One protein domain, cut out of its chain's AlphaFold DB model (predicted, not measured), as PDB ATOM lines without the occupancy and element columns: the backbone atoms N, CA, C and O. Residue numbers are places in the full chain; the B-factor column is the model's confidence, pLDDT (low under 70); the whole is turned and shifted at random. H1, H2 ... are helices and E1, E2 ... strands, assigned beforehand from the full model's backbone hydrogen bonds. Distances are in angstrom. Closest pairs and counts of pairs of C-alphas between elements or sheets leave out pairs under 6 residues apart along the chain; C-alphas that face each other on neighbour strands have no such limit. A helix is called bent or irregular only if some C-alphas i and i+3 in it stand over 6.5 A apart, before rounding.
ATOM      1  N   ASN A 173      92.067 107.849 125.621       39.41
ATOM      2  CA  ASN A 173      90.618 108.088 125.668       39.41
ATOM      3  C   ASN A 173      89.988 107.491 126.938       39.41
ATOM      4  O   ASN A 173      89.104 108.100 127.530       39.41
ATOM      5  N   GLY A 174      90.501 106.349 127.409       43.62
ATOM      6  CA  GLY A 174      90.129 105.789 128.711       43.62
ATOM      7  C   GLY A 174      90.655 106.590 129.907       43.62
ATOM      8  O   GLY A 174      90.188 106.362 131.011       43.62
ATOM      9  N   ILE A 175      91.604 107.513 129.708       46.16
ATOM     10  CA  ILE A 175      92.104 108.462 130.717       46.16
ATOM     11  C   ILE A 175      91.311 109.785 130.669       46.16
ATOM     12  O   ILE A 175      91.191 110.458 131.682       46.16
ATOM     13  N   THR A 176      90.732 110.159 129.523       43.69
ATOM     14  CA  THR A 176      89.900 111.371 129.386       43.69
ATOM     15  C   THR A 176      88.439 111.177 129.784       43.69
ATOM     16  O   THR A 176      87.775 112.160 130.086       43.69
ATOM     17  N   GLU A 177      87.938 109.938 129.802       41.53
ATOM     18  CA  GLU A 177      86.616 109.576 130.358       41.53
ATOM     19  C   GLU A 177      86.647 109.376 131.887       41.53
ATOM     20  O   GLU A 177      85.639 109.065 132.517       41.53
ATOM     21  N   VAL A 178      87.826 109.500 132.494       46.41
ATOM     22  CA  VAL A 178      88.154 108.985 133.819       46.41
ATOM     23  C   VAL A 178      88.807 110.118 134.597       46.41
ATOM     24  O   VAL A 178      89.967 110.430 134.370       46.41
ATOM     25  N   ASP A 179      88.063 110.717 135.528       54.44
ATOM     26  CA  ASP A 179      88.530 111.810 136.390       54.44
ATOM     27  C   ASP A 179      89.916 111.496 136.991       54.44
ATOM     28  O   ASP A 179      90.053 110.603 137.833       54.44
ATOM     29  N   ILE A 180      90.963 112.173 136.509       61.06
ATOM     30  CA  ILE A 180      92.288 112.176 137.138       61.06
ATOM     31  C   ILE A 180      92.248 113.228 138.237       61.06
ATOM     32  O   ILE A 180      91.938 114.384 137.965       61.06
ATOM     33  N   PHE A 181      92.600 112.834 139.459       70.44
ATOM     34  CA  PHE A 181      92.527 113.722 140.616       70.44
ATOM     35  C   PHE A 181      93.889 114.359 140.927       70.44
ATOM     36  O   PHE A 181      93.948 115.536 141.279       70.44
ATOM     37  N   THR A 182      94.991 113.629 140.701       84.62
ATOM     38  CA  THR A 182      96.332 114.088 141.094       84.62
ATOM     39  C   THR A 182      97.427 113.623 140.133       84.62
ATOM     40  O   THR A 182      97.396 112.511 139.595       84.62
ATOM     41  N   VAL A 183      98.439 114.469 139.944       87.94
ATOM     42  CA  VAL A 183      99.635 114.204 139.136       87.94
ATOM     43  C   VAL A 183     100.874 114.186 140.033       87.94
ATOM     44  O   VAL A 183     101.083 115.096 140.827       87.94
ATOM     45  N   ILE A 184     101.727 113.174 139.876       88.94
ATOM     46  CA  ILE A 184     103.038 113.089 140.530       88.94
ATOM     47  C   ILE A 184     104.121 113.144 139.446       88.94
ATOM     48  O   ILE A 184     104.101 112.351 138.503       88.94
ATOM     49  N   LEU A 185     105.069 114.073 139.568       91.38
ATOM     50  CA  LEU A 185     106.132 114.322 138.592       91.38
ATOM     51  C   LEU A 185     107.502 114.009 139.196       91.38
ATOM     52  O   LEU A 185     107.945 114.712 140.105       91.38
ATOM     53  N   ASN A 186     108.199 113.003 138.661       90.62
ATOM     54  CA  ASN A 186     109.606 112.777 138.984       90.62
ATOM     55  C   ASN A 186     110.510 113.695 138.145       90.62
ATOM     56  O   ASN A 186     110.736 113.454 136.962       90.62
ATOM     57  N   VAL A 187     111.036 114.754 138.755       90.12
ATOM     58  CA  VAL A 187     111.742 115.826 138.034       90.12
ATOM     59  C   VAL A 187     113.231 115.566 137.800       90.12
ATOM     60  O   VAL A 187     113.890 116.430 137.223       90.12
ATOM     61  N   ASP A 188     113.760 114.399 138.179       87.19
ATOM     62  CA  ASP A 188     115.192 114.076 138.055       87.19
ATOM     63  C   ASP A 188     115.724 114.338 136.632       87.19
ATOM     64  O   ASP A 188     116.704 115.059 136.445       87.19
ATOM     65  N   GLU A 189     115.022 113.847 135.606       83.88
ATOM     66  CA  GLU A 189     115.406 114.041 134.199       83.88
ATOM     67  C   GLU A 189     115.318 115.510 133.744       83.88
ATOM     68  O   GLU A 189     116.029 115.934 132.830       83.88
ATOM     69  N   PHE A 190     114.448 116.306 134.371       85.31
ATOM     70  CA  PHE A 190     114.279 117.726 134.060       85.31
ATOM     71  C   PHE A 190     115.323 118.598 134.736       85.31
ATOM     72  O   PHE A 190     115.690 119.630 134.176       85.31
ATOM     73  N   PHE A 191     115.804 118.219 135.914       87.69
ATOM     74  CA  PHE A 191     116.816 118.985 136.641       87.69
ATOM     75  C   PHE A 191     118.238 118.526 136.323       87.69
ATOM     76  O   PHE A 191     119.192 119.214 136.678       87.69
ATOM     77  N   ASP A 192     118.389 117.437 135.567       84.12
ATOM     78  CA  ASP A 192     119.692 116.974 135.118       84.12
ATOM     79  C   ASP A 192     120.390 117.989 134.191       84.12
ATOM     80  O   ASP A 192     119.931 118.291 133.084       84.12
ATOM     81  N   LEU A 193     121.532 118.491 134.662       83.50
ATOM     82  CA  LEU A 193     122.413 119.424 133.960       83.50
ATOM     83  C   LEU A 193     123.562 118.718 133.220       83.50
ATOM     84  O   LEU A 193     124.425 119.394 132.666       83.50
ATOM     85  N   SER A 194     123.609 117.380 133.211       77.62
ATOM     86  CA  SER A 194     124.692 116.590 132.600       77.62
ATOM     87  C   SER A 194     124.869 116.831 131.097       77.62
ATOM     88  O   SER A 194     125.959 116.650 130.565       77.62
ATOM     89  N   THR A 195     123.803 117.266 130.426       76.81
ATOM     90  CA  THR A 195     123.780 117.563 128.987       76.81
ATOM     91  C   THR A 195     124.395 118.921 128.628       76.81
ATOM     92  O   THR A 195     124.611 119.193 127.447       76.81
ATOM     93  N   LEU A 196     124.690 119.769 129.620       79.75
ATOM     94  CA  LEU A 196     125.318 121.079 129.430       79.75
ATOM     95  C   LEU A 196     126.841 120.967 129.295       79.75
ATOM     96  O   LEU A 196     127.461 120.003 129.749       79.75
ATOM     97  N   ASN A 197     127.473 121.992 128.710       83.62
ATOM     98  CA  ASN A 197     128.932 122.073 128.736       83.62
ATOM     99  C   ASN A 197     129.440 122.318 130.170       83.62
ATOM    100  O   ASN A 197     128.708 122.794 131.037       83.62
ATOM    101  N   TYR A 198     130.710 121.993 130.424       79.06
ATOM    102  CA  TYR A 198     131.285 122.034 131.773       79.06
ATOM    103  C   TYR A 198     131.119 123.397 132.464       79.06
ATOM    104  O   TYR A 198     130.775 123.448 133.640       79.06
ATOM    105  N   VAL A 199     131.320 124.500 131.736       79.94
ATOM    106  CA  VAL A 199     131.259 125.855 132.304       79.94
ATOM    107  C   VAL A 199     129.836 126.200 132.749       79.94
ATOM    108  O   VAL A 199     129.635 126.667 133.867       79.94
ATOM    109  N   GLU A 200     128.846 125.926 131.902       78.88
ATOM    110  CA  GLU A 200     127.429 126.189 132.184       78.88
ATOM    111  C   GLU A 200     126.893 125.275 133.292       78.88
ATOM    112  O   GLU A 200     126.157 125.724 134.176       78.88
ATOM    113  N   ALA A 201     127.296 124.001 133.276       80.31
ATOM    114  CA  ALA A 201     126.943 123.038 134.310       80.31
ATOM    115  C   ALA A 201     127.503 123.455 135.680       80.31
ATOM    116  O   ALA A 201     126.776 123.406 136.671       80.31
ATOM    117  N   GLU A 202     128.765 123.887 135.745       80.50
ATOM    118  CA  GLU A 202     129.389 124.354 136.988       80.50
ATOM    119  C   GLU A 202     128.776 125.665 137.487       80.50
ATOM    120  O   GLU A 202     128.571 125.819 138.691       80.50
ATOM    121  N   GLU A 203     128.403 126.587 136.597       79.62
ATOM    122  CA  GLU A 203     127.721 127.818 137.005       79.62
ATOM    123  C   GLU A 203     126.342 127.524 137.626       79.62
ATOM    124  O   GLU A 203     126.023 128.040 138.705       79.62
ATOM    125  N   GLY A 204     125.546 126.658 136.986       82.00
ATOM    126  CA  GLY A 204     124.250 126.219 137.508       82.00
ATOM    127  C   GLY A 204     124.385 125.492 138.848       82.00
ATOM    128  O   GLY A 204     123.746 125.870 139.833       82.00
ATOM    129  N   LYS A 205     125.287 124.504 138.924       84.56
ATOM    130  CA  LYS A 205     125.585 123.764 140.161       84.56
ATOM    131  C   LYS A 205     126.102 124.671 141.272       84.56
ATOM    132  O   LYS A 205     125.715 124.482 142.424       84.56
ATOM    133  N   GLY A 206     126.937 125.656 140.950       81.56
ATOM    134  CA  GLY A 206     127.455 126.635 141.902       81.56
ATOM    135  C   GLY A 206     126.330 127.424 142.565       81.56
ATOM    136  O   GLY A 206     126.263 127.492 143.792       81.56
ATOM    137  N   CYS A 207     125.379 127.921 141.770       81.00
ATOM    138  CA  CYS A 207     124.220 128.651 142.287       81.00
ATOM    139  C   CYS A 207     123.307 127.762 143.140       81.00
ATOM    140  O   CYS A 207     122.901 128.156 144.234       81.00
ATOM    141  N   ILE A 208     123.019 126.543 142.676       85.62
ATOM    142  CA  ILE A 208     122.221 125.569 143.434       85.62
ATOM    143  C   ILE A 208     122.917 125.228 144.762       85.62
ATOM    144  O   ILE A 208     122.270 125.164 145.804       85.62
ATOM    145  N   SER A 209     124.243 125.070 144.755       81.88
ATOM    146  CA  SER A 209     125.048 124.786 145.948       81.88
ATOM    147  C   SER A 209     125.000 125.925 146.971       81.88
ATOM    148  O   SER A 209     124.885 125.669 148.169       81.88
ATOM    149  N   GLU A 210     125.029 127.185 146.530       79.06
ATOM    150  CA  GLU A 210     124.867 128.346 147.417       79.06
ATOM    151  C   GLU A 210     123.495 128.361 148.103       79.06
ATOM    152  O   GLU A 210     123.419 128.520 149.325       79.06
ATOM    153  N   ILE A 211     122.417 128.134 147.343       78.38
ATOM    154  CA  ILE A 211     121.052 128.059 147.885       78.38
ATOM    155  C   ILE A 211     120.939 126.885 148.864       78.38
ATOM    156  O   ILE A 211     120.454 127.043 149.988       78.38
ATOM    157  N   LYS A 212     121.465 125.720 148.476       80.75
ATOM    158  CA  LYS A 212     121.487 124.511 149.303       80.75
ATOM    159  C   LYS A 212     122.204 124.728 150.625       80.75
ATOM    160  O   LYS A 212     121.664 124.333 151.652       80.75
ATOM    161  N   LYS A 213     123.386 125.359 150.630       74.38
ATOM    162  CA  LYS A 213     124.132 125.660 151.868       74.38
ATOM    163  C   LYS A 213     123.270 126.431 152.855       74.38
ATOM    164  O   LYS A 213     123.294 126.134 154.042       74.38
ATOM    165  N   ILE A 214     122.487 127.383 152.362       69.44
ATOM    166  CA  ILE A 214     121.597 128.177 153.200       69.44
ATOM    167  C   ILE A 214     120.413 127.333 153.688       69.44
ATOM    168  O   ILE A 214     120.121 127.345 154.881       69.44
ATOM    169  N   TYR A 215     119.779 126.524 152.837       72.94
ATOM    170  CA  TYR A 215     118.729 125.603 153.295       72.94
ATOM    171  C   TYR A 215     119.223 124.578 154.313       72.94
ATOM    172  O   TYR A 215     118.526 124.316 155.290       72.94
ATOM    173  N   SER A 216     120.457 124.101 154.177       69.31
ATOM    174  CA  SER A 216     121.110 123.260 155.181       69.31
ATOM    175  C   SER A 216     121.292 123.956 156.537       69.31
ATOM    176  O   SER A 216     121.349 123.264 157.546       69.31
ATOM    177  N   THR A 217     121.332 125.294 156.610       65.81
ATOM    178  CA  THR A 217     121.356 126.002 157.908       65.81
ATOM    179  C   THR A 217     120.000 126.017 158.612       65.81
ATOM    180  O   THR A 217     119.955 126.029 159.837       65.81
ATOM    181  N   TYR A 218     118.895 125.995 157.860       60.72
ATOM    182  CA  TYR A 218     117.538 126.009 158.425       60.72
ATOM    183  C   TYR A 218     117.007 124.615 158.734       60.72
ATOM    184  O   TYR A 218     116.210 124.456 159.653       60.72
ATOM    185  N   ILE A 219     117.442 123.638 157.942       60.66
ATOM    186  CA  ILE A 219     117.074 122.229 158.066       60.66
ATOM    187  C   ILE A 219     118.047 121.512 159.025       60.66
ATOM    188  O   ILE A 219     117.804 120.378 159.381       60.66
ATOM    189  N   GLY A 220     119.109 122.172 159.512       49.62
ATOM    190  CA  GLY A 220     120.099 121.586 160.424       49.62
ATOM    191  C   GLY A 220     121.074 120.630 159.725       49.62
ATOM    192  O   GLY A 220     120.727 119.960 158.752       49.62
ATOM    193  N   GLN A 221     122.321 120.567 160.210       42.41
ATOM    194  CA  GLN A 221     123.278 119.548 159.758       42.41
ATOM    195  C   GLN A 221     122.915 118.163 160.316       42.41
ATOM    196  O   GLN A 221     123.050 117.191 159.592       42.41
ATOM    197  N   ASP A 222     122.344 118.067 161.521       40.34
ATOM    198  CA  ASP A 222     122.003 116.784 162.164       40.34
ATOM    199  C   ASP A 222     120.767 116.071 161.580       40.34
ATOM    200  O   ASP A 222     120.508 114.910 161.885       40.34
ATOM    201  N   LEU A 223     120.065 116.689 160.625       42.66
ATOM    202  CA  LEU A 223     119.071 116.017 159.777       42.66
ATOM    203  C   LEU A 223     119.726 115.286 158.582       42.66
ATOM    204  O   LEU A 223     119.103 115.068 157.539       42.66
ATOM    205  N   PHE A 224     120.975 114.820 158.744       37.34
ATOM    206  CA  PHE A 224     121.567 113.758 157.910       37.34
ATOM    207  C   PHE A 224     120.725 112.463 157.925       37.34
ATOM    208  O   PHE A 224     120.891 111.623 157.044       37.34
ATOM    209  N   GLY A 225     119.761 112.350 158.846       35.94
ATOM    210  CA  GLY A 225     118.655 111.387 158.850       35.94
ATOM    211  C   GLY A 225     117.401 111.819 158.072       35.94
ATOM    212  O   GLY A 225     116.292 111.507 158.489       35.94
ATOM    213  N   LEU A 226     117.532 112.521 156.938       37.19
ATOM    214  CA  LEU A 226     116.446 112.622 155.941       37.19
ATOM    215  C   LEU A 226     116.387 111.390 155.007       37.19
ATOM    216  O   LEU A 226     115.756 111.421 153.954       37.19
ATOM    217  N   SER A 227     117.033 110.284 155.384       36.41
ATOM    218  CA  SER A 227     116.390 108.970 155.368       36.41
ATOM    219  C   SER A 227     115.699 108.759 156.705       36.41
ATOM    220  O   SER A 227     116.371 108.778 157.728       36.41
ATOM    221  N   LYS A 228     114.460 108.282 156.712       34.47
ATOM    222  CA  LYS A 228     114.244 107.071 157.508       34.47
ATOM    223  C   LYS A 228     113.556 106.048 156.618       34.47
ATOM    224  O   LYS A 228     112.353 106.048 156.450       34.47
ATOM    225  N   LEU A 229     114.363 105.255 155.928       28.22
ATOM    226  CA  LEU A 229     114.644 103.924 156.449       28.22
ATOM    227  C   LEU A 229     116.162 103.838 156.596       28.22
ATOM    228  O   LEU A 229     116.909 104.191 155.682       28.22
ATOM    229  N   GLN A 230     116.610 103.516 157.804       32.84
ATOM    230  CA  GLN A 230     118.017 103.288 158.103       32.84
ATOM    231  C   GLN A 230     118.476 101.997 157.432       32.84
ATOM    232  O   GLN A 230     117.713 101.042 157.338       32.84
ATOM    233  N   CYS A 231     119.762 101.918 157.128       26.95
ATOM    234  CA  CYS A 231     120.572 100.823 157.650       26.95
ATOM    235  C   CYS A 231     121.823 101.508 158.265       26.95
ATOM    236  O   CYS A 231     122.163 102.616 157.856       26.95
ATOM    237  N   ASP A 257     109.970 129.328 152.361       65.50
ATOM    238  CA  ASP A 257     109.150 130.243 151.567       65.50
ATOM    239  C   ASP A 257     109.391 131.717 151.944       65.50
ATOM    240  O   ASP A 257     109.624 132.572 151.083       65.50
ATOM    241  N   LYS A 258     109.523 132.010 153.247       66.19
ATOM    242  CA  LYS A 258     109.919 133.341 153.744       66.19
ATOM    243  C   LYS A 258     111.271 133.798 153.188       66.19
ATOM    244  O   LYS A 258     111.459 134.984 152.907       66.19
ATOM    245  N   ASN A 259     112.215 132.872 153.022       64.31
ATOM    246  CA  ASN A 259     113.556 133.179 152.531       64.31
ATOM    247  C   ASN A 259     113.655 133.180 150.999       64.31
ATOM    248  O   ASN A 259     114.522 133.867 150.461       64.31
ATOM    249  N   ARG A 260     112.750 132.505 150.284       63.53
ATOM    250  CA  ARG A 260     112.695 132.454 148.812       63.53
ATOM    251  C   ARG A 260     112.721 133.845 148.165       63.53
ATOM    252  O   ARG A 260     113.499 134.106 147.251       63.53
ATOM    253  N   ASN A 261     111.964 134.786 148.726       56.88
ATOM    254  CA  ASN A 261     111.925 136.180 148.270       56.88
ATOM    255  C   ASN A 261     113.244 136.947 148.483       56.88
ATOM    256  O   ASN A 261     113.527 137.917 147.775       56.88
ATOM    257  N   ILE A 262     114.061 136.529 149.453       58.09
ATOM    258  CA  ILE A 262     115.374 137.120 149.732       58.09
ATOM    259  C   ILE A 262     116.392 136.658 148.681       58.09
ATOM    260  O   ILE A 262     117.221 137.459 148.245       58.09
ATOM    261  N   PHE A 263     116.291 135.406 148.224       58.19
ATOM    262  CA  PHE A 263     117.156 134.844 147.183       58.19
ATOM    263  C   PHE A 263     116.961 135.520 145.831       58.19
ATOM    264  O   PHE A 263     117.936 136.002 145.255       58.19
ATOM    265  N   ASN A 264     115.713 135.680 145.386       56.53
ATOM    266  CA  ASN A 264     115.404 136.343 144.111       56.53
ATOM    267  C   ASN A 264     116.001 137.763 144.023       56.53
ATOM    268  O   ASN A 264     116.289 138.253 142.935       56.53
ATOM    269  N   ARG A 265     116.242 138.418 145.170       55.50
ATOM    270  CA  ARG A 265     116.825 139.767 145.251       55.50
ATOM    271  C   ARG A 265     118.351 139.807 145.386       55.50
ATOM    272  O   ARG A 265     118.938 140.816 145.008       55.50
ATOM    273  N   LYS A 266     119.000 138.783 145.955       54.47
ATOM    274  CA  LYS A 266     120.438 138.837 146.298       54.47
ATOM    275  C   LYS A 266     121.374 138.290 145.221       54.47
ATOM    276  O   LYS A 266     122.513 138.737 145.155       54.47
ATOM    277  N   THR A 267     120.933 137.341 144.402       54.22
ATOM    278  CA  THR A 267     121.859 136.481 143.634       54.22
ATOM    279  C   THR A 267     121.714 136.566 142.112       54.22
ATOM    280  O   THR A 267     122.376 135.809 141.407       54.22
ATOM    281  N   ASN A 268     120.906 137.492 141.568       64.00
ATOM    282  CA  ASN A 268     120.619 137.569 140.120       64.00
ATOM    283  C   ASN A 268     120.192 136.201 139.531       64.00
ATOM    284  O   ASN A 268     120.482 135.898 138.371       64.00
ATOM    285  N   ILE A 269     119.512 135.370 140.336       70.38
ATOM    286  CA  ILE A 269     119.114 134.000 139.971       70.38
ATOM    287  C   ILE A 269     118.311 134.004 138.674       70.38
ATOM    288  O   ILE A 269     118.626 133.229 137.786       70.38
ATOM    289  N   THR A 270     117.385 134.947 138.503       72.25
ATOM    290  CA  THR A 270     116.536 135.065 137.309       72.25
ATOM    291  C   THR A 270     117.332 135.187 136.006       72.25
ATOM    292  O   THR A 270     116.996 134.560 135.005       72.25
ATOM    293  N   LEU A 271     118.423 135.963 136.001       72.56
ATOM    294  CA  LEU A 271     119.287 136.114 134.821       72.56
ATOM    295  C   LEU A 271     120.049 134.819 134.518       72.56
ATOM    296  O   LEU A 271     120.158 134.422 133.357       72.56
ATOM    297  N   LYS A 272     120.556 134.151 135.558       78.19
ATOM    298  CA  LYS A 272     121.292 132.888 135.421       78.19
ATOM    299  C   LYS A 272     120.377 131.742 134.992       78.19
ATOM    300  O   LYS A 272     120.710 131.020 134.058       78.19
ATOM    301  N   PHE A 273     119.199 131.643 135.602       81.69
ATOM    302  CA  PHE A 273     118.135 130.731 135.207       81.69
ATOM    303  C   PHE A 273     117.733 130.954 133.748       81.69
ATOM    304  O   PHE A 273     117.768 130.010 132.967       81.69
ATOM    305  N   SER A 274     117.430 132.192 133.343       80.88
ATOM    306  CA  SER A 274     117.003 132.486 131.971       80.88
ATOM    307  C   SER A 274     118.044 132.078 130.924       80.88
ATOM    308  O   SER A 274     117.670 131.604 129.848       80.88
ATOM    309  N   ASN A 275     119.335 132.245 131.219       81.50
ATOM    310  CA  ASN A 275     120.404 131.800 130.329       81.50
ATOM    311  C   ASN A 275     120.482 130.272 130.257       81.50
ATOM    312  O   ASN A 275     120.580 129.726 129.159       81.50
ATOM    313  N   LEU A 276     120.406 129.597 131.405       84.75
ATOM    314  CA  LEU A 276     120.512 128.143 131.504       84.75
ATOM    315  C   LEU A 276     119.294 127.442 130.880       84.75
ATOM    316  O   LEU A 276     119.459 126.527 130.077       84.75
ATOM    317  N   ASP A 277     118.077 127.917 131.146       85.12
ATOM    318  CA  ASP A 277     116.854 127.383 130.538       85.12
ATOM    319  C   ASP A 277     116.842 127.563 129.014       85.12
ATOM    320  O   ASP A 277     116.389 126.678 128.291       85.12
ATOM    321  N   ARG A 278     117.415 128.660 128.496       82.44
ATOM    322  CA  ARG A 278     117.603 128.838 127.047       82.44
ATOM    323  C   ARG A 278     118.505 127.755 126.454       82.44
ATOM    324  O   ARG A 278     118.205 127.266 125.370       82.44
ATOM    325  N   ILE A 279     119.585 127.383 127.141       82.75
ATOM    326  CA  ILE A 279     120.494 126.320 126.683       82.75
ATOM    327  C   ILE A 279     119.800 124.954 126.752       82.75
ATOM    328  O   ILE A 279     119.944 124.137 125.847       82.75
ATOM    329  N   LEU A 280     118.957 124.736 127.763       80.50
ATOM    330  CA  LEU A 280     118.100 123.555 127.879       80.50
ATOM    331  C   LEU A 280     116.874 123.583 126.937       80.50
ATOM    332  O   LEU A 280     115.893 122.883 127.193       80.50
ATOM    333  N   ASN A 281     116.875 124.385 125.865       84.38
ATOM    334  CA  ASN A 281     115.760 124.518 124.911       84.38
ATOM    335  C   ASN A 281     114.396 124.778 125.583       84.38
ATOM    336  O   ASN A 281     113.349 124.246 125.180       84.38
ATOM    337  N   HIS A 282     114.413 125.601 126.632       85.06
ATOM    338  CA  HIS A 282     113.264 125.958 127.457       85.06
ATOM    339  C   HIS A 282     112.581 124.768 128.139       85.06
ATOM    340  O   HIS A 282     111.379 124.817 128.407       85.06
ATOM    341  N   ARG A 283     113.306 123.667 128.384       85.75
ATOM    342  CA  ARG A 283     112.769 122.454 129.021       85.75
ATOM    343  C   ARG A 283     112.101 122.758 130.363       85.75
ATOM    344  O   ARG A 283     111.022 122.225 130.624       85.75
ATOM    345  N   ILE A 284     112.702 123.617 131.187       88.12
ATOM    346  CA  ILE A 284     112.195 123.935 132.527       88.12
ATOM    347  C   ILE A 284     110.973 124.839 132.429       88.12
ATOM    348  O   ILE A 284     109.934 124.530 133.009       88.12
ATOM    349  N   SER A 285     111.053 125.896 131.614       87.25
ATOM    350  CA  SER A 285     109.911 126.788 131.374       87.25
ATOM    351  C   SER A 285     108.709 126.051 130.771       87.25
ATOM    352  O   SER A 285     107.566 126.318 131.138       87.25
ATOM    353  N   LYS A 286     108.944 125.083 129.872       88.44
ATOM    354  CA  LYS A 286     107.894 124.216 129.309       88.44
ATOM    355  C   LYS A 286     107.238 123.362 130.397       88.44
ATOM    356  O   LYS A 286     106.012 123.302 130.440       88.44
ATOM    357  N   LEU A 287     108.023 122.743 131.284       89.75
ATOM    358  CA  LEU A 287     107.487 121.974 132.412       89.75
ATOM    359  C   LEU A 287     106.665 122.864 133.352       89.75
ATOM    360  O   LEU A 287     105.537 122.515 133.688       89.75
ATOM    361  N   HIS A 288     107.189 124.034 133.728       89.00
ATOM    362  CA  HIS A 288     106.479 124.996 134.578       89.00
ATOM    363  C   HIS A 288     105.145 125.433 133.961       89.00
ATOM    364  O   HIS A 288     104.123 125.451 134.647       89.00
ATOM    365  N   GLY A 289     105.122 125.695 132.651       88.25
ATOM    366  CA  GLY A 289     103.896 125.986 131.906       88.25
ATOM    367  C   GLY A 289     102.850 124.873 132.011       88.25
ATOM    368  O   GLY A 289     101.690 125.161 132.307       88.25
ATOM    369  N   LEU A 290     103.266 123.612 131.844       88.69
ATOM    370  CA  LEU A 290     102.381 122.446 131.964       88.69
ATOM    371  C   LEU A 290     101.839 122.283 133.390       88.69
ATOM    372  O   LEU A 290     100.644 122.054 133.561       88.69
ATOM    373  N   ILE A 291     102.678 122.460 134.416       88.94
ATOM    374  CA  ILE A 291     102.248 122.402 135.823       88.94
ATOM    375  C   ILE A 291     101.204 123.480 136.118       88.94
ATOM    376  O   ILE A 291     100.147 123.175 136.666       88.94
ATOM    377  N   ASN A 292     101.446 124.723 135.695       87.25
ATOM    378  CA  ASN A 292     100.484 125.806 135.900       87.25
ATOM    379  C   ASN A 292      99.154 125.528 135.179       87.25
ATOM    380  O   ASN A 292      98.095 125.901 135.679       87.25
ATOM    381  N   GLN A 293      99.180 124.893 134.003       85.75
ATOM    382  CA  GLN A 293      97.959 124.487 133.302       85.75
ATOM    383  C   GLN A 293      97.206 123.386 134.057       85.75
ATOM    384  O   GLN A 293      95.985 123.469 134.162       85.75
ATOM    385  N   LEU A 294      97.899 122.400 134.631       84.38
ATOM    386  CA  LEU A 294      97.275 121.385 135.490       84.38
ATOM    387  C   LEU A 294      96.620 122.025 136.723       84.38
ATOM    388  O   LEU A 294      95.431 121.816 136.958       84.38
ATOM    389  N   GLN A 295      97.338 122.899 137.430       83.62
ATOM    390  CA  GLN A 295      96.817 123.602 138.607       83.62
ATOM    391  C   GLN A 295      95.609 124.497 138.273       83.62
ATOM    392  O   GLN A 295      94.634 124.528 139.019       83.62
ATOM    393  N   LYS A 296      95.603 125.175 137.113       83.38
ATOM    394  CA  LYS A 296      94.430 125.930 136.615       83.38
ATOM    395  C   LYS A 296      93.213 125.048 136.326       83.38
ATOM    396  O   LYS A 296      92.089 125.545 136.276       83.38
ATOM    397  N   ASN A 297      93.431 123.761 136.086       77.88
ATOM    398  CA  ASN A 297      92.378 122.765 135.939       77.88
ATOM    399  C   ASN A 297      92.025 122.086 137.272       77.88
ATOM    400  O   ASN A 297      91.350 121.065 137.254       77.88
ATOM    401  N   SER A 298      92.440 122.665 138.404       78.50
ATOM    402  CA  SER A 298      92.226 122.125 139.753       78.50
ATOM    403  C   SER A 298      92.834 120.736 139.956       78.50
ATOM    404  O   SER A 298      92.361 119.975 140.792       78.50
ATOM    405  N   ILE A 299      93.878 120.403 139.191       83.62
ATOM    406  CA  ILE A 299      94.629 119.164 139.363       83.62
ATOM    407  C   ILE A 299      95.786 119.439 140.305       83.62
ATOM    408  O   ILE A 299      96.617 120.319 140.061       83.62
ATOM    409  N   GLU A 300      95.842 118.654 141.370       84.31
ATOM    410  CA  GLU A 300      96.924 118.708 142.336       84.31
ATOM    411  C   GLU A 300      98.201 118.104 141.738       84.31
ATOM    412  O   GLU A 300      98.164 117.062 141.076       84.31
ATOM    413  N   VAL A 301      99.338 118.775 141.939       88.19
ATOM    414  CA  VAL A 301     100.629 118.372 141.371       88.19
ATOM    415  C   VAL A 301     101.655 118.209 142.483       88.19
ATOM    416  O   VAL A 301     101.979 119.174 143.173       88.19
ATOM    417  N   TYR A 302     102.212 117.006 142.582       88.75
ATOM    418  CA  TYR A 302     103.309 116.649 143.474       88.75
ATOM    419  C   TYR A 302     104.616 116.556 142.691       88.75
ATOM    420  O   TYR A 302     104.660 115.939 141.624       88.75
ATOM    421  N   ILE A 303     105.693 117.126 143.230       90.44
ATOM    422  CA  ILE A 303     107.049 116.948 142.706       90.44
ATOM    423  C   ILE A 303     107.806 115.970 143.586       90.44
ATOM    424  O   ILE A 303     107.864 116.113 144.808       90.44
ATOM    425  N   VAL A 304     108.440 115.003 142.935       89.19
ATOM    426  CA  VAL A 304     109.310 114.026 143.576       89.19
ATOM    427  C   VAL A 304     110.671 113.992 142.888       89.19
ATOM    428  O   VAL A 304     110.783 114.299 141.703       89.19
ATOM    429  N   SER A 305     111.718 113.633 143.624       88.81
ATOM    430  CA  SER A 305     113.073 113.471 143.080       88.81
ATOM    431  C   SER A 305     113.897 112.528 143.953       88.81
ATOM    432  O   SER A 305     113.664 112.435 145.158       88.81
ATOM    433  N   CYS A 306     114.878 111.830 143.374       85.56
ATOM    434  CA  CYS A 306     115.776 110.942 144.119       85.56
ATOM    435  C   CYS A 306     116.908 111.680 144.867       85.56
ATOM    436  O   CYS A 306     117.671 111.047 145.603       85.56
ATOM    437  N   VAL A 307     117.037 113.003 144.710       83.94
ATOM    438  CA  VAL A 307     118.025 113.823 145.432       83.94
ATOM    439  C   VAL A 307     117.550 114.169 146.849       83.94
ATOM    440  O   VAL A 307     116.387 113.980 147.188       83.94
ATOM    441  N   SER A 308     118.436 114.682 147.716       82.19
ATOM    442  CA  SER A 308     118.020 115.090 149.072       82.19
ATOM    443  C   SER A 308     117.043 116.255 149.033       82.19
ATOM    444  O   SER A 308     117.186 117.144 148.200       82.19
ATOM    445  N   LEU A 309     116.159 116.343 150.026       80.88
ATOM    446  CA  LEU A 309     115.190 117.438 150.139       80.88
ATOM    447  C   LEU A 309     115.838 118.831 150.039       80.88
ATOM    448  O   LEU A 309     115.360 119.686 149.308       80.88
ATOM    449  N   THR A 310     116.986 119.044 150.687       79.94
ATOM    450  CA  THR A 310     117.752 120.304 150.597       79.94
ATOM    451  C   THR A 310     118.242 120.631 149.185       79.94
ATOM    452  O   THR A 310     118.307 121.801 148.817       79.94
ATOM    453  N   GLN A 311     118.597 119.611 148.398       85.25
ATOM    454  CA  GLN A 311     119.014 119.756 147.004       85.25
ATOM    455  C   GLN A 311     117.795 120.071 146.133       85.25
ATOM    456  O   GLN A 311     117.822 121.050 145.396       85.25
ATOM    457  N   LEU A 312     116.714 119.306 146.296       87.25
ATOM    458  CA  LEU A 312     115.474 119.476 145.545       87.25
ATOM    459  C   LEU A 312     114.865 120.867 145.765       87.25
ATOM    460  O   LEU A 312     114.517 121.555 144.813       87.25
ATOM    461  N   LEU A 313     114.794 121.331 147.015       84.25
ATOM    462  CA  LEU A 313     114.299 122.673 147.337       84.25
ATOM    463  C   LEU A 313     115.193 123.772 146.749       84.25
ATOM    464  O   LEU A 313     114.689 124.806 146.300       84.25
ATOM    465  N   ALA A 314     116.512 123.557 146.726       84.12
ATOM    466  CA  ALA A 314     117.446 124.488 146.102       84.12
ATOM    467  C   ALA A 314     117.253 124.557 144.581       84.12
ATOM    468  O   ALA A 314     117.238 125.654 144.028       84.12
ATOM    469  N   GLU A 315     117.036 123.419 143.922       88.06
ATOM    470  CA  GLU A 315     116.730 123.336 142.490       88.06
ATOM    471  C   GLU A 315     115.392 124.006 142.164       88.06
ATOM    472  O   GLU A 315     115.341 124.877 141.302       88.06
ATOM    473  N   ILE A 316     114.329 123.705 142.913       87.62
ATOM    474  CA  ILE A 316     113.001 124.332 142.775       87.62
ATOM    475  C   ILE A 316     113.068 125.856 142.919       87.62
ATOM    476  O   ILE A 316     112.358 126.596 142.230       87.62
ATOM    477  N   THR A 317     113.927 126.333 143.819       83.75
ATOM    478  CA  THR A 317     114.149 127.764 144.034       83.75
ATOM    479  C   THR A 317     114.955 128.379 142.900       83.75
ATOM    480  O   THR A 317     114.564 129.421 142.383       83.75
ATOM    481  N   PHE A 318     116.042 127.728 142.482       86.25
ATOM    482  CA  PHE A 318     116.882 128.177 141.373       86.25
ATOM    483  C   PHE A 318     116.109 128.250 140.050       86.25
ATOM    484  O   PHE A 318     116.254 129.216 139.307       86.25
ATOM    485  N   PHE A 319     115.260 127.259 139.785       86.56
ATOM    486  CA  PHE A 319     114.415 127.172 138.595       86.56
ATOM    487  C   PHE A 319     113.103 127.966 138.701       86.56
ATOM    488  O   PHE A 319     112.236 127.836 137.843       86.56
ATOM    489  N   GLU A 320     112.943 128.779 139.747       82.44
ATOM    490  CA  GLU A 320     111.830 129.721 139.908       82.44
ATOM    491  C   GLU A 320     110.419 129.093 139.820       82.44
ATOM    492  O   GLU A 320     109.476 129.738 139.356       82.44
ATOM    493  N   PHE A 321     110.217 127.874 140.347       79.50
ATOM    494  CA  PHE A 321     108.887 127.240 140.487       79.50
ATOM    495  C   PHE A 321     108.040 127.921 141.588       79.50
ATOM    496  O   PHE A 321     107.656 127.305 142.585       79.50
ATOM    497  N   ASN A 322     107.844 129.237 141.483       66.12
ATOM    498  CA  ASN A 322     107.334 130.116 142.544       66.12
ATOM    499  C   ASN A 322     105.865 129.863 142.895       66.12
ATOM    500  O   ASN A 322     105.446 130.168 144.004       66.12
ATOM    501  N   SER A 323     105.106 129.288 141.966       64.94
ATOM    502  CA  SER A 323     103.694 128.931 142.123       64.94
ATOM    503  C   SER A 323     103.461 127.586 142.814       64.94
ATOM    504  O   SER A 323     102.314 127.219 143.047       64.94
ATOM    505  N   MET A 324     104.519 126.829 143.108       73.62
ATOM    506  CA  MET A 324     104.377 125.514 143.718       73.62
ATOM    507  C   MET A 324     104.358 125.599 145.239       73.62
ATOM    508  O   MET A 324     105.264 126.169 145.850       73.62
ATOM    509  N   GLU A 325     103.345 124.974 145.832       72.06
ATOM    510  CA  GLU A 325     103.250 124.786 147.272       72.06
ATOM    511  C   GLU A 325     104.335 123.814 147.741       72.06
ATOM    512  O   GLU A 325     104.481 122.707 147.217       72.06
ATOM    513  N   MET A 326     105.114 124.233 148.737       73.00
ATOM    514  CA  MET A 326     106.258 123.457 149.218       73.00
ATOM    515  C   MET A 326     105.847 122.126 149.865       73.00
ATOM    516  O   MET A 326     106.619 121.172 149.822       73.00
ATOM    517  N   CYS A 327     104.624 122.039 150.401       71.12
ATOM    518  CA  CYS A 327     104.052 120.806 150.949       71.12
ATOM    519  C   CYS A 327     103.879 119.693 149.905       71.12
ATOM    520  O   CYS A 327     103.774 118.531 150.280       71.12
ATOM    521  N   ASN A 328     103.924 120.027 148.611       82.12
ATOM    522  CA  ASN A 328     103.764 119.067 147.522       82.12
ATOM    523  C   ASN A 328     105.120 118.580 146.972       82.12
ATOM    524  O   ASN A 328     105.172 117.957 145.910       82.12
ATOM    525  N   ILE A 329     106.230 118.868 147.667       84.50
ATOM    526  CA  ILE A 329     107.600 118.559 147.233       84.50
ATOM    527  C   ILE A 329     108.229 117.510 148.151       84.50
ATOM    528  O   ILE A 329     108.474 117.764 149.333       84.50
ATOM    529  N   PHE A 330     108.580 116.358 147.579       83.44
ATOM    530  CA  PHE A 330     109.071 115.199 148.320       83.44
ATOM    531  C   PHE A 330     110.405 114.675 147.780       83.44
ATOM    532  O   PHE A 330     110.613 114.507 146.581       83.44
ATOM    533  N   SER A 331     111.314 114.351 148.697       83.88
ATOM    534  CA  SER A 331     112.558 113.644 148.390       83.88
ATOM    535  C   SER A 331     112.340 112.143 148.541       83.88
ATOM    536  O   SER A 331     111.985 111.672 149.617       83.88
ATOM    537  N   LEU A 332     112.626 111.389 147.486       84.12
ATOM    538  CA  LEU A 332     112.616 109.925 147.459       84.12
ATOM    539  C   LEU A 332     113.960 109.325 147.895       84.12
ATOM    540  O   LEU A 332     114.121 108.102 147.899       84.12
ATOM    541  N   ARG A 333     114.945 110.175 148.220       78.56
ATOM    542  CA  ARG A 333     116.287 109.748 148.617       78.56
ATOM    543  C   ARG A 333     116.201 108.757 149.779       78.56
ATOM    544  O   ARG A 333     115.533 109.014 150.775       78.56
ATOM    545  N   ASN A 334     116.916 107.642 149.640       69.38
ATOM    546  CA  ASN A 334     117.055 106.553 150.612       69.38
ATOM    547  C   ASN A 334     115.820 105.659 150.851       69.38
ATOM    548  O   ASN A 334     116.003 104.553 151.346       69.38
ATOM    549  N   ASN A 335     114.595 106.080 150.514       74.75
ATOM    550  CA  ASN A 335     113.397 105.274 150.780       74.75
ATOM    551  C   ASN A 335     112.249 105.535 149.788       74.75
ATOM    552  O   ASN A 335     111.198 106.090 150.109       74.75
ATOM    553  N   LYS A 336     112.485 105.154 148.531       78.69
ATOM    554  CA  LYS A 336     111.617 105.482 147.395       78.69
ATOM    555  C   LYS A 336     110.206 104.898 147.513       78.69
ATOM    556  O   LYS A 336     109.233 105.602 147.257       78.69
ATOM    557  N   GLU A 337     110.093 103.627 147.891       79.19
ATOM    558  CA  GLU A 337     108.808 102.922 147.950       79.19
ATOM    559  C   GLU A 337     107.915 103.437 149.085       79.19
ATOM    560  O   GLU A 337     106.745 103.745 148.851       79.19
ATOM    561  N   GLU A 338     108.460 103.614 150.293       79.00
ATOM    562  CA  GLU A 338     107.701 104.152 151.425       79.00
ATOM    563  C   GLU A 338     107.227 105.583 151.161       79.00
ATOM    564  O   GLU A 338     106.074 105.909 151.439       79.00
ATOM    565  N   MET A 339     108.076 106.430 150.566       78.44
ATOM    566  CA  MET A 339     107.701 107.813 150.263       78.44
ATOM    567  C   MET A 339     106.575 107.891 149.239       78.44
ATOM    568  O   MET A 339     105.614 108.627 149.453       78.44
ATOM    569  N   TYR A 340     106.619 107.093 148.171       81.38
ATOM    570  CA  TYR A 340     105.476 107.016 147.268       81.38
ATOM    571  C   TYR A 340     104.229 106.464 147.964       81.38
ATOM    572  O   TYR A 340     103.144 106.999 147.754       81.38
ATOM    573  N   ASN A 341     104.355 105.439 148.812       78.81
ATOM    574  CA  ASN A 341     103.220 104.902 149.563       78.81
ATOM    575  C   ASN A 341     102.588 105.959 150.481       78.81
ATOM    576  O   ASN A 341     101.362 105.998 150.582       78.81
ATOM    577  N   LYS A 342     103.405 106.826 151.090       76.56
ATOM    578  CA  LYS A 342     102.974 107.951 151.926       76.56
ATOM    579  C   LYS A 342     102.264 109.030 151.111       76.56
ATOM    580  O   LYS A 342     101.139 109.379 151.453       76.56
ATOM    581  N   ILE A 343     102.864 109.491 150.009       79.25
ATOM    582  CA  ILE A 343     102.251 110.481 149.100       79.25
ATOM    583  C   ILE A 343     100.913 109.949 148.577       79.25
ATOM    584  O   ILE A 343      99.887 110.610 148.668       79.25
ATOM    585  N   MET A 344     100.892 108.705 148.096       78.38
ATOM    586  CA  MET A 344      99.671 108.070 147.602       78.38
ATOM    587  C   MET A 344      98.638 107.812 148.703       78.38
ATOM    588  O   MET A 344      97.462 107.688 148.389       78.38
ATOM    589  N   GLY A 345      99.052 107.705 149.969       73.12
ATOM    590  CA  GLY A 345      98.145 107.600 151.113       73.12
ATOM    591  C   GLY A 345      97.453 108.921 151.463       73.12
ATOM    592  O   GLY A 345      96.370 108.893 152.038       73.12
ATOM    593  N   MET A 346      98.049 110.060 151.094       73.75
ATOM    594  CA  MET A 346      97.456 111.397 151.252       73.75
ATOM    595  C   MET A 346      96.452 111.720 150.139       73.75
ATOM    596  O   MET A 346      95.555 112.539 150.323       73.75
ATOM    597  N   ILE A 347      96.592 111.064 148.986       75.94
ATOM    598  CA  ILE A 347      95.798 111.335 147.792       75.94
ATOM    599  C   ILE A 347      94.548 110.457 147.772       75.94
ATOM    600  O   ILE A 347      94.617 109.232 147.872       75.94
ATOM    601  N   SER A 348      93.392 111.079 147.538       66.06
ATOM    602  CA  SER A 348      92.161 110.359 147.217       66.06
ATOM    603  C   SER A 348      91.931 110.354 145.702       66.06
ATOM    604  O   SER A 348      91.938 111.396 145.055       66.06
ATOM    605  N   GLY A 349      91.746 109.169 145.114       71.56
ATOM    606  CA  GLY A 349      91.382 109.021 143.703       71.56
ATOM    607  C   GLY A 349      92.474 108.442 142.801       71.56
ATOM    608  O   GLY A 349      93.243 107.564 143.192       71.56
ATOM    609  N   ARG A 350      92.456 108.863 141.534       75.25
ATOM    610  CA  ARG A 350      93.310 108.357 140.452       75.25
ATOM    611  C   ARG A 350      94.554 109.220 140.284       75.25
ATOM    612  O   ARG A 350      94.458 110.445 140.236       75.25
ATOM    613  N   ILE A 351      95.697 108.555 140.140       79.50
ATOM    614  CA  ILE A 351      97.029 109.160 140.165       79.50
ATOM    615  C   ILE A 351      97.714 108.941 138.821       79.50
ATOM    616  O   ILE A 351      97.846 107.802 138.377       79.50
ATOM    617  N   ALA A 352      98.206 110.011 138.203       82.81
ATOM    618  CA  ALA A 352      99.098 109.931 137.052       82.81
ATOM    619  C   ALA A 352     100.547 110.178 137.496       82.81
ATOM    620  O   ALA A 352     100.884 111.271 137.943       82.81
ATOM    621  N   LEU A 353     101.400 109.162 137.383       84.75
ATOM    622  CA  LEU A 353     102.816 109.218 137.733       84.75
ATOM    623  C   LEU A 353     103.659 109.379 136.466       84.75
ATOM    624  O   LEU A 353     103.619 108.515 135.590       84.75
ATOM    625  N   PHE A 354     104.447 110.451 136.390       86.38
ATOM    626  CA  PHE A 354     105.349 110.727 135.273       86.38
ATOM    627  C   PHE A 354     106.819 110.597 135.672       86.38
ATOM    628  O   PHE A 354     107.206 111.026 136.759       86.38
ATOM    629  N   GLY A 355     107.639 110.057 134.767       76.31
ATOM    630  CA  GLY A 355     109.093 109.970 134.965       76.31
ATOM    631  C   GLY A 355     109.557 108.794 135.818       76.31
ATOM    632  O   GLY A 355     110.668 108.806 136.335       76.31
ATOM    633  N   GLU A 356     108.712 107.778 135.994       69.50
ATOM    634  CA  GLU A 356     109.056 106.578 136.748       69.50
ATOM    635  C   GLU A 356     108.729 105.329 135.938       69.50
ATOM    636  O   GLU A 356     107.625 105.195 135.415       69.50
ATOM    637  N   SER A 357     109.682 104.401 135.845       54.78
ATOM    638  CA  SER A 357     109.548 103.276 134.920       54.78
ATOM    639  C   SER A 357     108.994 101.995 135.545       54.78
ATOM    640  O   SER A 357     108.494 101.162 134.788       54.78
ATOM    641  N   LYS A 358     109.096 101.766 136.873       57.75
ATOM    642  CA  LYS A 358     108.867 100.399 137.411       57.75
ATOM    643  C   LYS A 358     108.303 100.209 138.826       57.75
ATOM    644  O   LYS A 358     108.202  99.061 139.244       57.75
ATOM    645  N   ILE A 359     107.923 101.238 139.584       55.78
ATOM    646  CA  ILE A 359     107.917 101.055 141.053       55.78
ATOM    647  C   ILE A 359     106.580 100.620 141.661       55.78
ATOM    648  O   ILE A 359     106.597  99.823 142.590       55.78
ATOM    649  N   LEU A 360     105.415 101.041 141.155       59.34
ATOM    650  CA  LEU A 360     104.149 100.769 141.863       59.34
ATOM    651  C   LEU A 360     103.051 100.246 140.946       59.34
ATOM    652  O   LEU A 360     102.425 101.003 140.206       59.34
ATOM    653  N   LYS A 361     102.776  98.942 141.036       60.03
ATOM    654  CA  LYS A 361     101.513  98.367 140.559       60.03
ATOM    655  C   LYS A 361     100.459  98.547 141.649       60.03
ATOM    656  O   LYS A 361     100.205  97.632 142.426       60.03
ATOM    657  N   ARG A 362      99.870  99.740 141.718       66.06
ATOM    658  CA  ARG A 362      98.711 100.024 142.572       66.06
ATOM    659  C   ARG A 362      97.448 100.211 141.726       66.06
ATOM    660  O   ARG A 362      97.538 100.695 140.595       66.06
ATOM    661  N   PRO A 363      96.270  99.827 142.248       62.22
ATOM    662  CA  PRO A 363      95.008 100.185 141.617       62.22
ATOM    663  C   PRO A 363      94.894 101.712 141.529       62.22
ATOM    664  O   PRO A 363      95.348 102.418 142.425       62.22
ATOM    665  N   ASN A 364      94.296 102.220 140.449       71.31
ATOM    666  CA  ASN A 364      94.103 103.657 140.197       71.31
ATOM    667  C   ASN A 364      95.387 104.487 140.000       71.31
ATOM    668  O   ASN A 364      95.317 105.715 140.010       71.31
ATOM    669  N   THR A 365      96.545 103.858 139.771       74.25
ATOM    670  CA  THR A 365      97.787 104.552 139.400       74.25
ATOM    671  C   THR A 365      98.147 104.283 137.940       74.25
ATOM    672  O   THR A 365      98.263 103.134 137.516       74.25
ATOM    673  N   PHE A 366      98.369 105.349 137.177       76.25
ATOM    674  CA  PHE A 366      98.765 105.318 135.774       76.25
ATOM    675  C   PHE A 366     100.205 105.800 135.649       76.25
ATOM    676  O   PHE A 366     100.499 106.953 135.948       76.25
ATOM    677  N   GLN A 367     101.105 104.927 135.207       78.31
ATOM    678  CA  GLN A 367     102.492 105.292 134.924       78.31
ATOM    679  C   GLN A 367     102.599 105.759 133.474       78.31
ATOM    680  O   GLN A 367     102.199 105.035 132.559       78.31
ATOM    681  N   LEU A 368     103.095 106.975 133.267       77.38
ATOM    682  CA  LEU A 368     103.115 107.644 131.973       77.38
ATOM    683  C   LEU A 368     104.501 108.228 131.683       77.38
ATOM    684  O   LEU A 368     105.147 108.825 132.540       77.38
ATOM    685  N   ASP A 369     104.939 108.120 130.431       80.62
ATOM    686  CA  ASP A 369     106.105 108.869 129.964       80.62
ATOM    687  C   ASP A 369     105.802 110.374 129.926       80.62
ATOM    688  O   ASP A 369     104.700 110.798 129.555       80.62
ATOM    689  N   PHE A 370     106.820 111.203 130.165       81.50
ATOM    690  CA  PHE A 370     106.705 112.663 130.100       81.50
ATOM    691  C   PHE A 370     106.190 113.207 128.766       81.50
ATOM    692  O   PHE A 370     105.508 114.232 128.743       81.50
ATOM    693  N   LYS A 371     106.438 112.507 127.651       80.56
ATOM    694  CA  LYS A 371     105.909 112.889 126.329       80.56
ATOM    695  C   LYS A 371     104.377 112.979 126.294       80.56
ATOM    696  O   LYS A 371     103.835 113.710 125.470       80.56
ATOM    697  N   TYR A 372     103.680 112.279 127.193       79.19
ATOM    698  CA  TYR A 372     102.219 112.298 127.278       79.19
ATOM    699  C   TYR A 372     101.668 113.420 128.164       79.19
ATOM    700  O   TYR A 372     100.469 113.691 128.102       79.19
ATOM    701  N   LEU A 373     102.512 114.115 128.937       82.56
ATOM    702  CA  LEU A 373     102.079 115.190 129.837       82.56
ATOM    703  C   LEU A 373     101.392 116.328 129.068       82.56
ATOM    704  O   LEU A 373     100.343 116.820 129.473       82.56
ATOM    705  N   LYS A 374     101.940 116.701 127.904       82.06
ATOM    706  CA  LYS A 374     101.352 117.731 127.036       82.06
ATOM    707  C   LYS A 374      99.982 117.317 126.493       82.06
ATOM    708  O   LYS A 374      99.069 118.137 126.449       82.06
ATOM    709  N   SER A 375      99.838 116.058 126.086       77.50
ATOM    710  CA  SER A 375      98.569 115.527 125.578       77.50
ATOM    711  C   SER A 375      97.505 115.466 126.671       77.50
ATOM    712  O   SER A 375      96.352 115.790 126.407       77.50
ATOM    713  N   LEU A 376      97.896 115.108 127.900       79.06
ATOM    714  CA  LEU A 376      97.007 115.143 129.059       79.06
ATOM    715  C   LEU A 376      96.445 116.554 129.274       79.06
ATOM    716  O   LEU A 376      95.229 116.724 129.328       79.06
ATOM    717  N   VAL A 377      97.318 117.564 129.327       80.06
ATOM    718  CA  VAL A 377      96.906 118.966 129.492       80.06
ATOM    719  C   VAL A 377      95.980 119.419 128.360       80.06
ATOM    720  O   VAL A 377      94.934 120.002 128.627       80.06
ATOM    721  N   TYR A 378      96.323 119.107 127.108       78.06
ATOM    722  CA  TYR A 378      95.497 119.464 125.953       78.06
ATOM    723  C   TYR A 378      94.081 118.878 126.045       78.06
ATOM    724  O   TYR A 378      93.107 119.585 125.800       78.06
ATOM    725  N   ASN A 379      93.948 117.608 126.431       71.81
ATOM    726  CA  ASN A 379      92.642 116.960 126.534       71.81
ATOM    727  C   ASN A 379      91.777 117.545 127.661       71.81
ATOM    728  O   ASN A 379      90.574 117.716 127.478       71.81
ATOM    729  N   LEU A 380      92.384 117.905 128.795       70.25
ATOM    730  CA  LEU A 380      91.684 118.579 129.894       70.25
ATOM    731  C   LEU A 380      91.110 119.935 129.463       70.25
ATOM    732  O   LEU A 380      90.019 120.308 129.886       70.25
ATOM    733  N   GLU A 381      91.817 120.661 128.594       69.94
ATOM    734  CA  GLU A 381      91.338 121.929 128.039       69.94
ATOM    735  C   GLU A 381      90.204 121.739 127.015       69.94
ATOM    736  O   GLU A 381      89.308 122.580 126.948       69.94
ATOM    737  N   GLN A 382      90.208 120.649 126.235       66.81
ATOM    738  CA  GLN A 382      89.129 120.357 125.279       66.81
ATOM    739  C   GLN A 382      87.842 119.893 125.968       66.81
ATOM    740  O   GLN A 382      86.770 120.305 125.547       66.81
ATOM    741  N   ASN A 383      87.935 119.122 127.056       58.12
ATOM    742  CA  ASN A 383      86.770 118.638 127.811       58.12
ATOM    743  C   ASN A 383      86.007 119.745 128.572       58.12
ATOM    744  O   ASN A 383      84.959 119.480 129.155       58.12
ATOM    745  N   LYS A 384      86.528 120.981 128.595       53.78
ATOM    746  CA  LYS A 384      85.846 122.163 129.151       53.78
ATOM    747  C   LYS A 384      84.983 122.919 128.131       53.78
ATOM    748  O   LYS A 384      84.267 123.833 128.539       53.78
TER     749      LYS A 384
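AT A GLANCE: This is residues 173 to 231 and 257 to 384 of the 385 residues of an uncharacterized protein of Nosema bombycis (strain CQ1 / CVCC 102059) (UniProt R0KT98). A strongly twisted sheet of five parallel strands forms the core, with H7, H8 and H10 over one face and H9 over the other. The long H3 packs on H8 beyond the edge strand E3, and H6, which packs on residues 200 to 207 of H3, makes a corner with the start of H7. The printed part has 187 residues, with ten named helices and five named strands in the order H1 E1 H2 H3 H4 H5 H6 H7 E2 H8 E3 H9 E4 E5 H10; the sheet's order is E3 E2 E1 E4 E5. The class is mixed, helices and strands; the whole is compact, with a radius of gyration of the C-alphas of 17.1 A and spans of 47 by 41 by 31 A.

IN THESE COORDINATES: Find C-alpha 173 at (90.618, 108.088, 125.668), where H1 (173 to 176) begins; E1 (182 to 186) and H2 (188 to 191) follow. H3 (198 to 218) runs 30.3 A from (131.285, 122.034, 131.773). Next come H4 (222 to 225), irregular with C-alphas 222 and 225 7.2 A apart, H5 (257 to 266), H6 (269 to 279) and H7 (283 to 296), 20.2 A long. Read on through E2 (300 to 305), H8 (309 to 318), E3 (329 to 331), H9 (336 to 346), E4 (351 to 354) and E5 (365 to 368) to H10 (370 to 382), 19.8 A long and only just irregular, with C-alphas 371 and 374 6.7 A apart; H10 ends with C-alpha 382 at (89.129, 120.357, 125.279).

HOW THE PARTS SIT: Look across the sheet for N 330 and O 303 at 2.9 A, N 302 and O 183 at 2.8 A, N 184 and O 352 at 2.8 A, and N 366 and O 351 at 2.8 A. E2, H8, E3 form a strand-helix-strand unit, two parallel neighbour strands with a helix between, its crossover right-handed; E3, H9, E4 form a split one, with E2 and E1 between its strands, also right-handed. H9 is 7.8 A over the sheet. H7 touches H10 at Leu 294 and Val 377, C-alphas 6.5 A apart. H3 touches H8 with residues 207 to 216 alone; the closest C-alphas, of Lys 212 and Ala 314, are 5.2 A apart, at a steep tilt of 59 degrees, opposite ways. H3 touches H6, closest at the C-alphas of Glu 200 and Leu 276, 7.2 A. H5 is close to H8 but not clearly touching, H1 likewise to H10; H2 only grazes the sheet, and H4 and H3 are apart. Each O i to N i+4 pair is within hydrogen-bond range in H3, H6, H7, H8 and H9, but 3 of 6 are in H5 and 7 of 9 in H10.

THE WHOLE: The C-alphas of Cys 231 and Lys 384, the two farthest apart, are 49.7 A apart. Residues 232 to 256 are not printed, a gap of 32.1 A between C-alphas 231 and 257. Of the links printed whole, none is long. Mean pLDDT of the printed part is 73.7; look for values under 70 at, among others, residues 173 to 180, 216 to 231, 257 to 268 and 356 to 363.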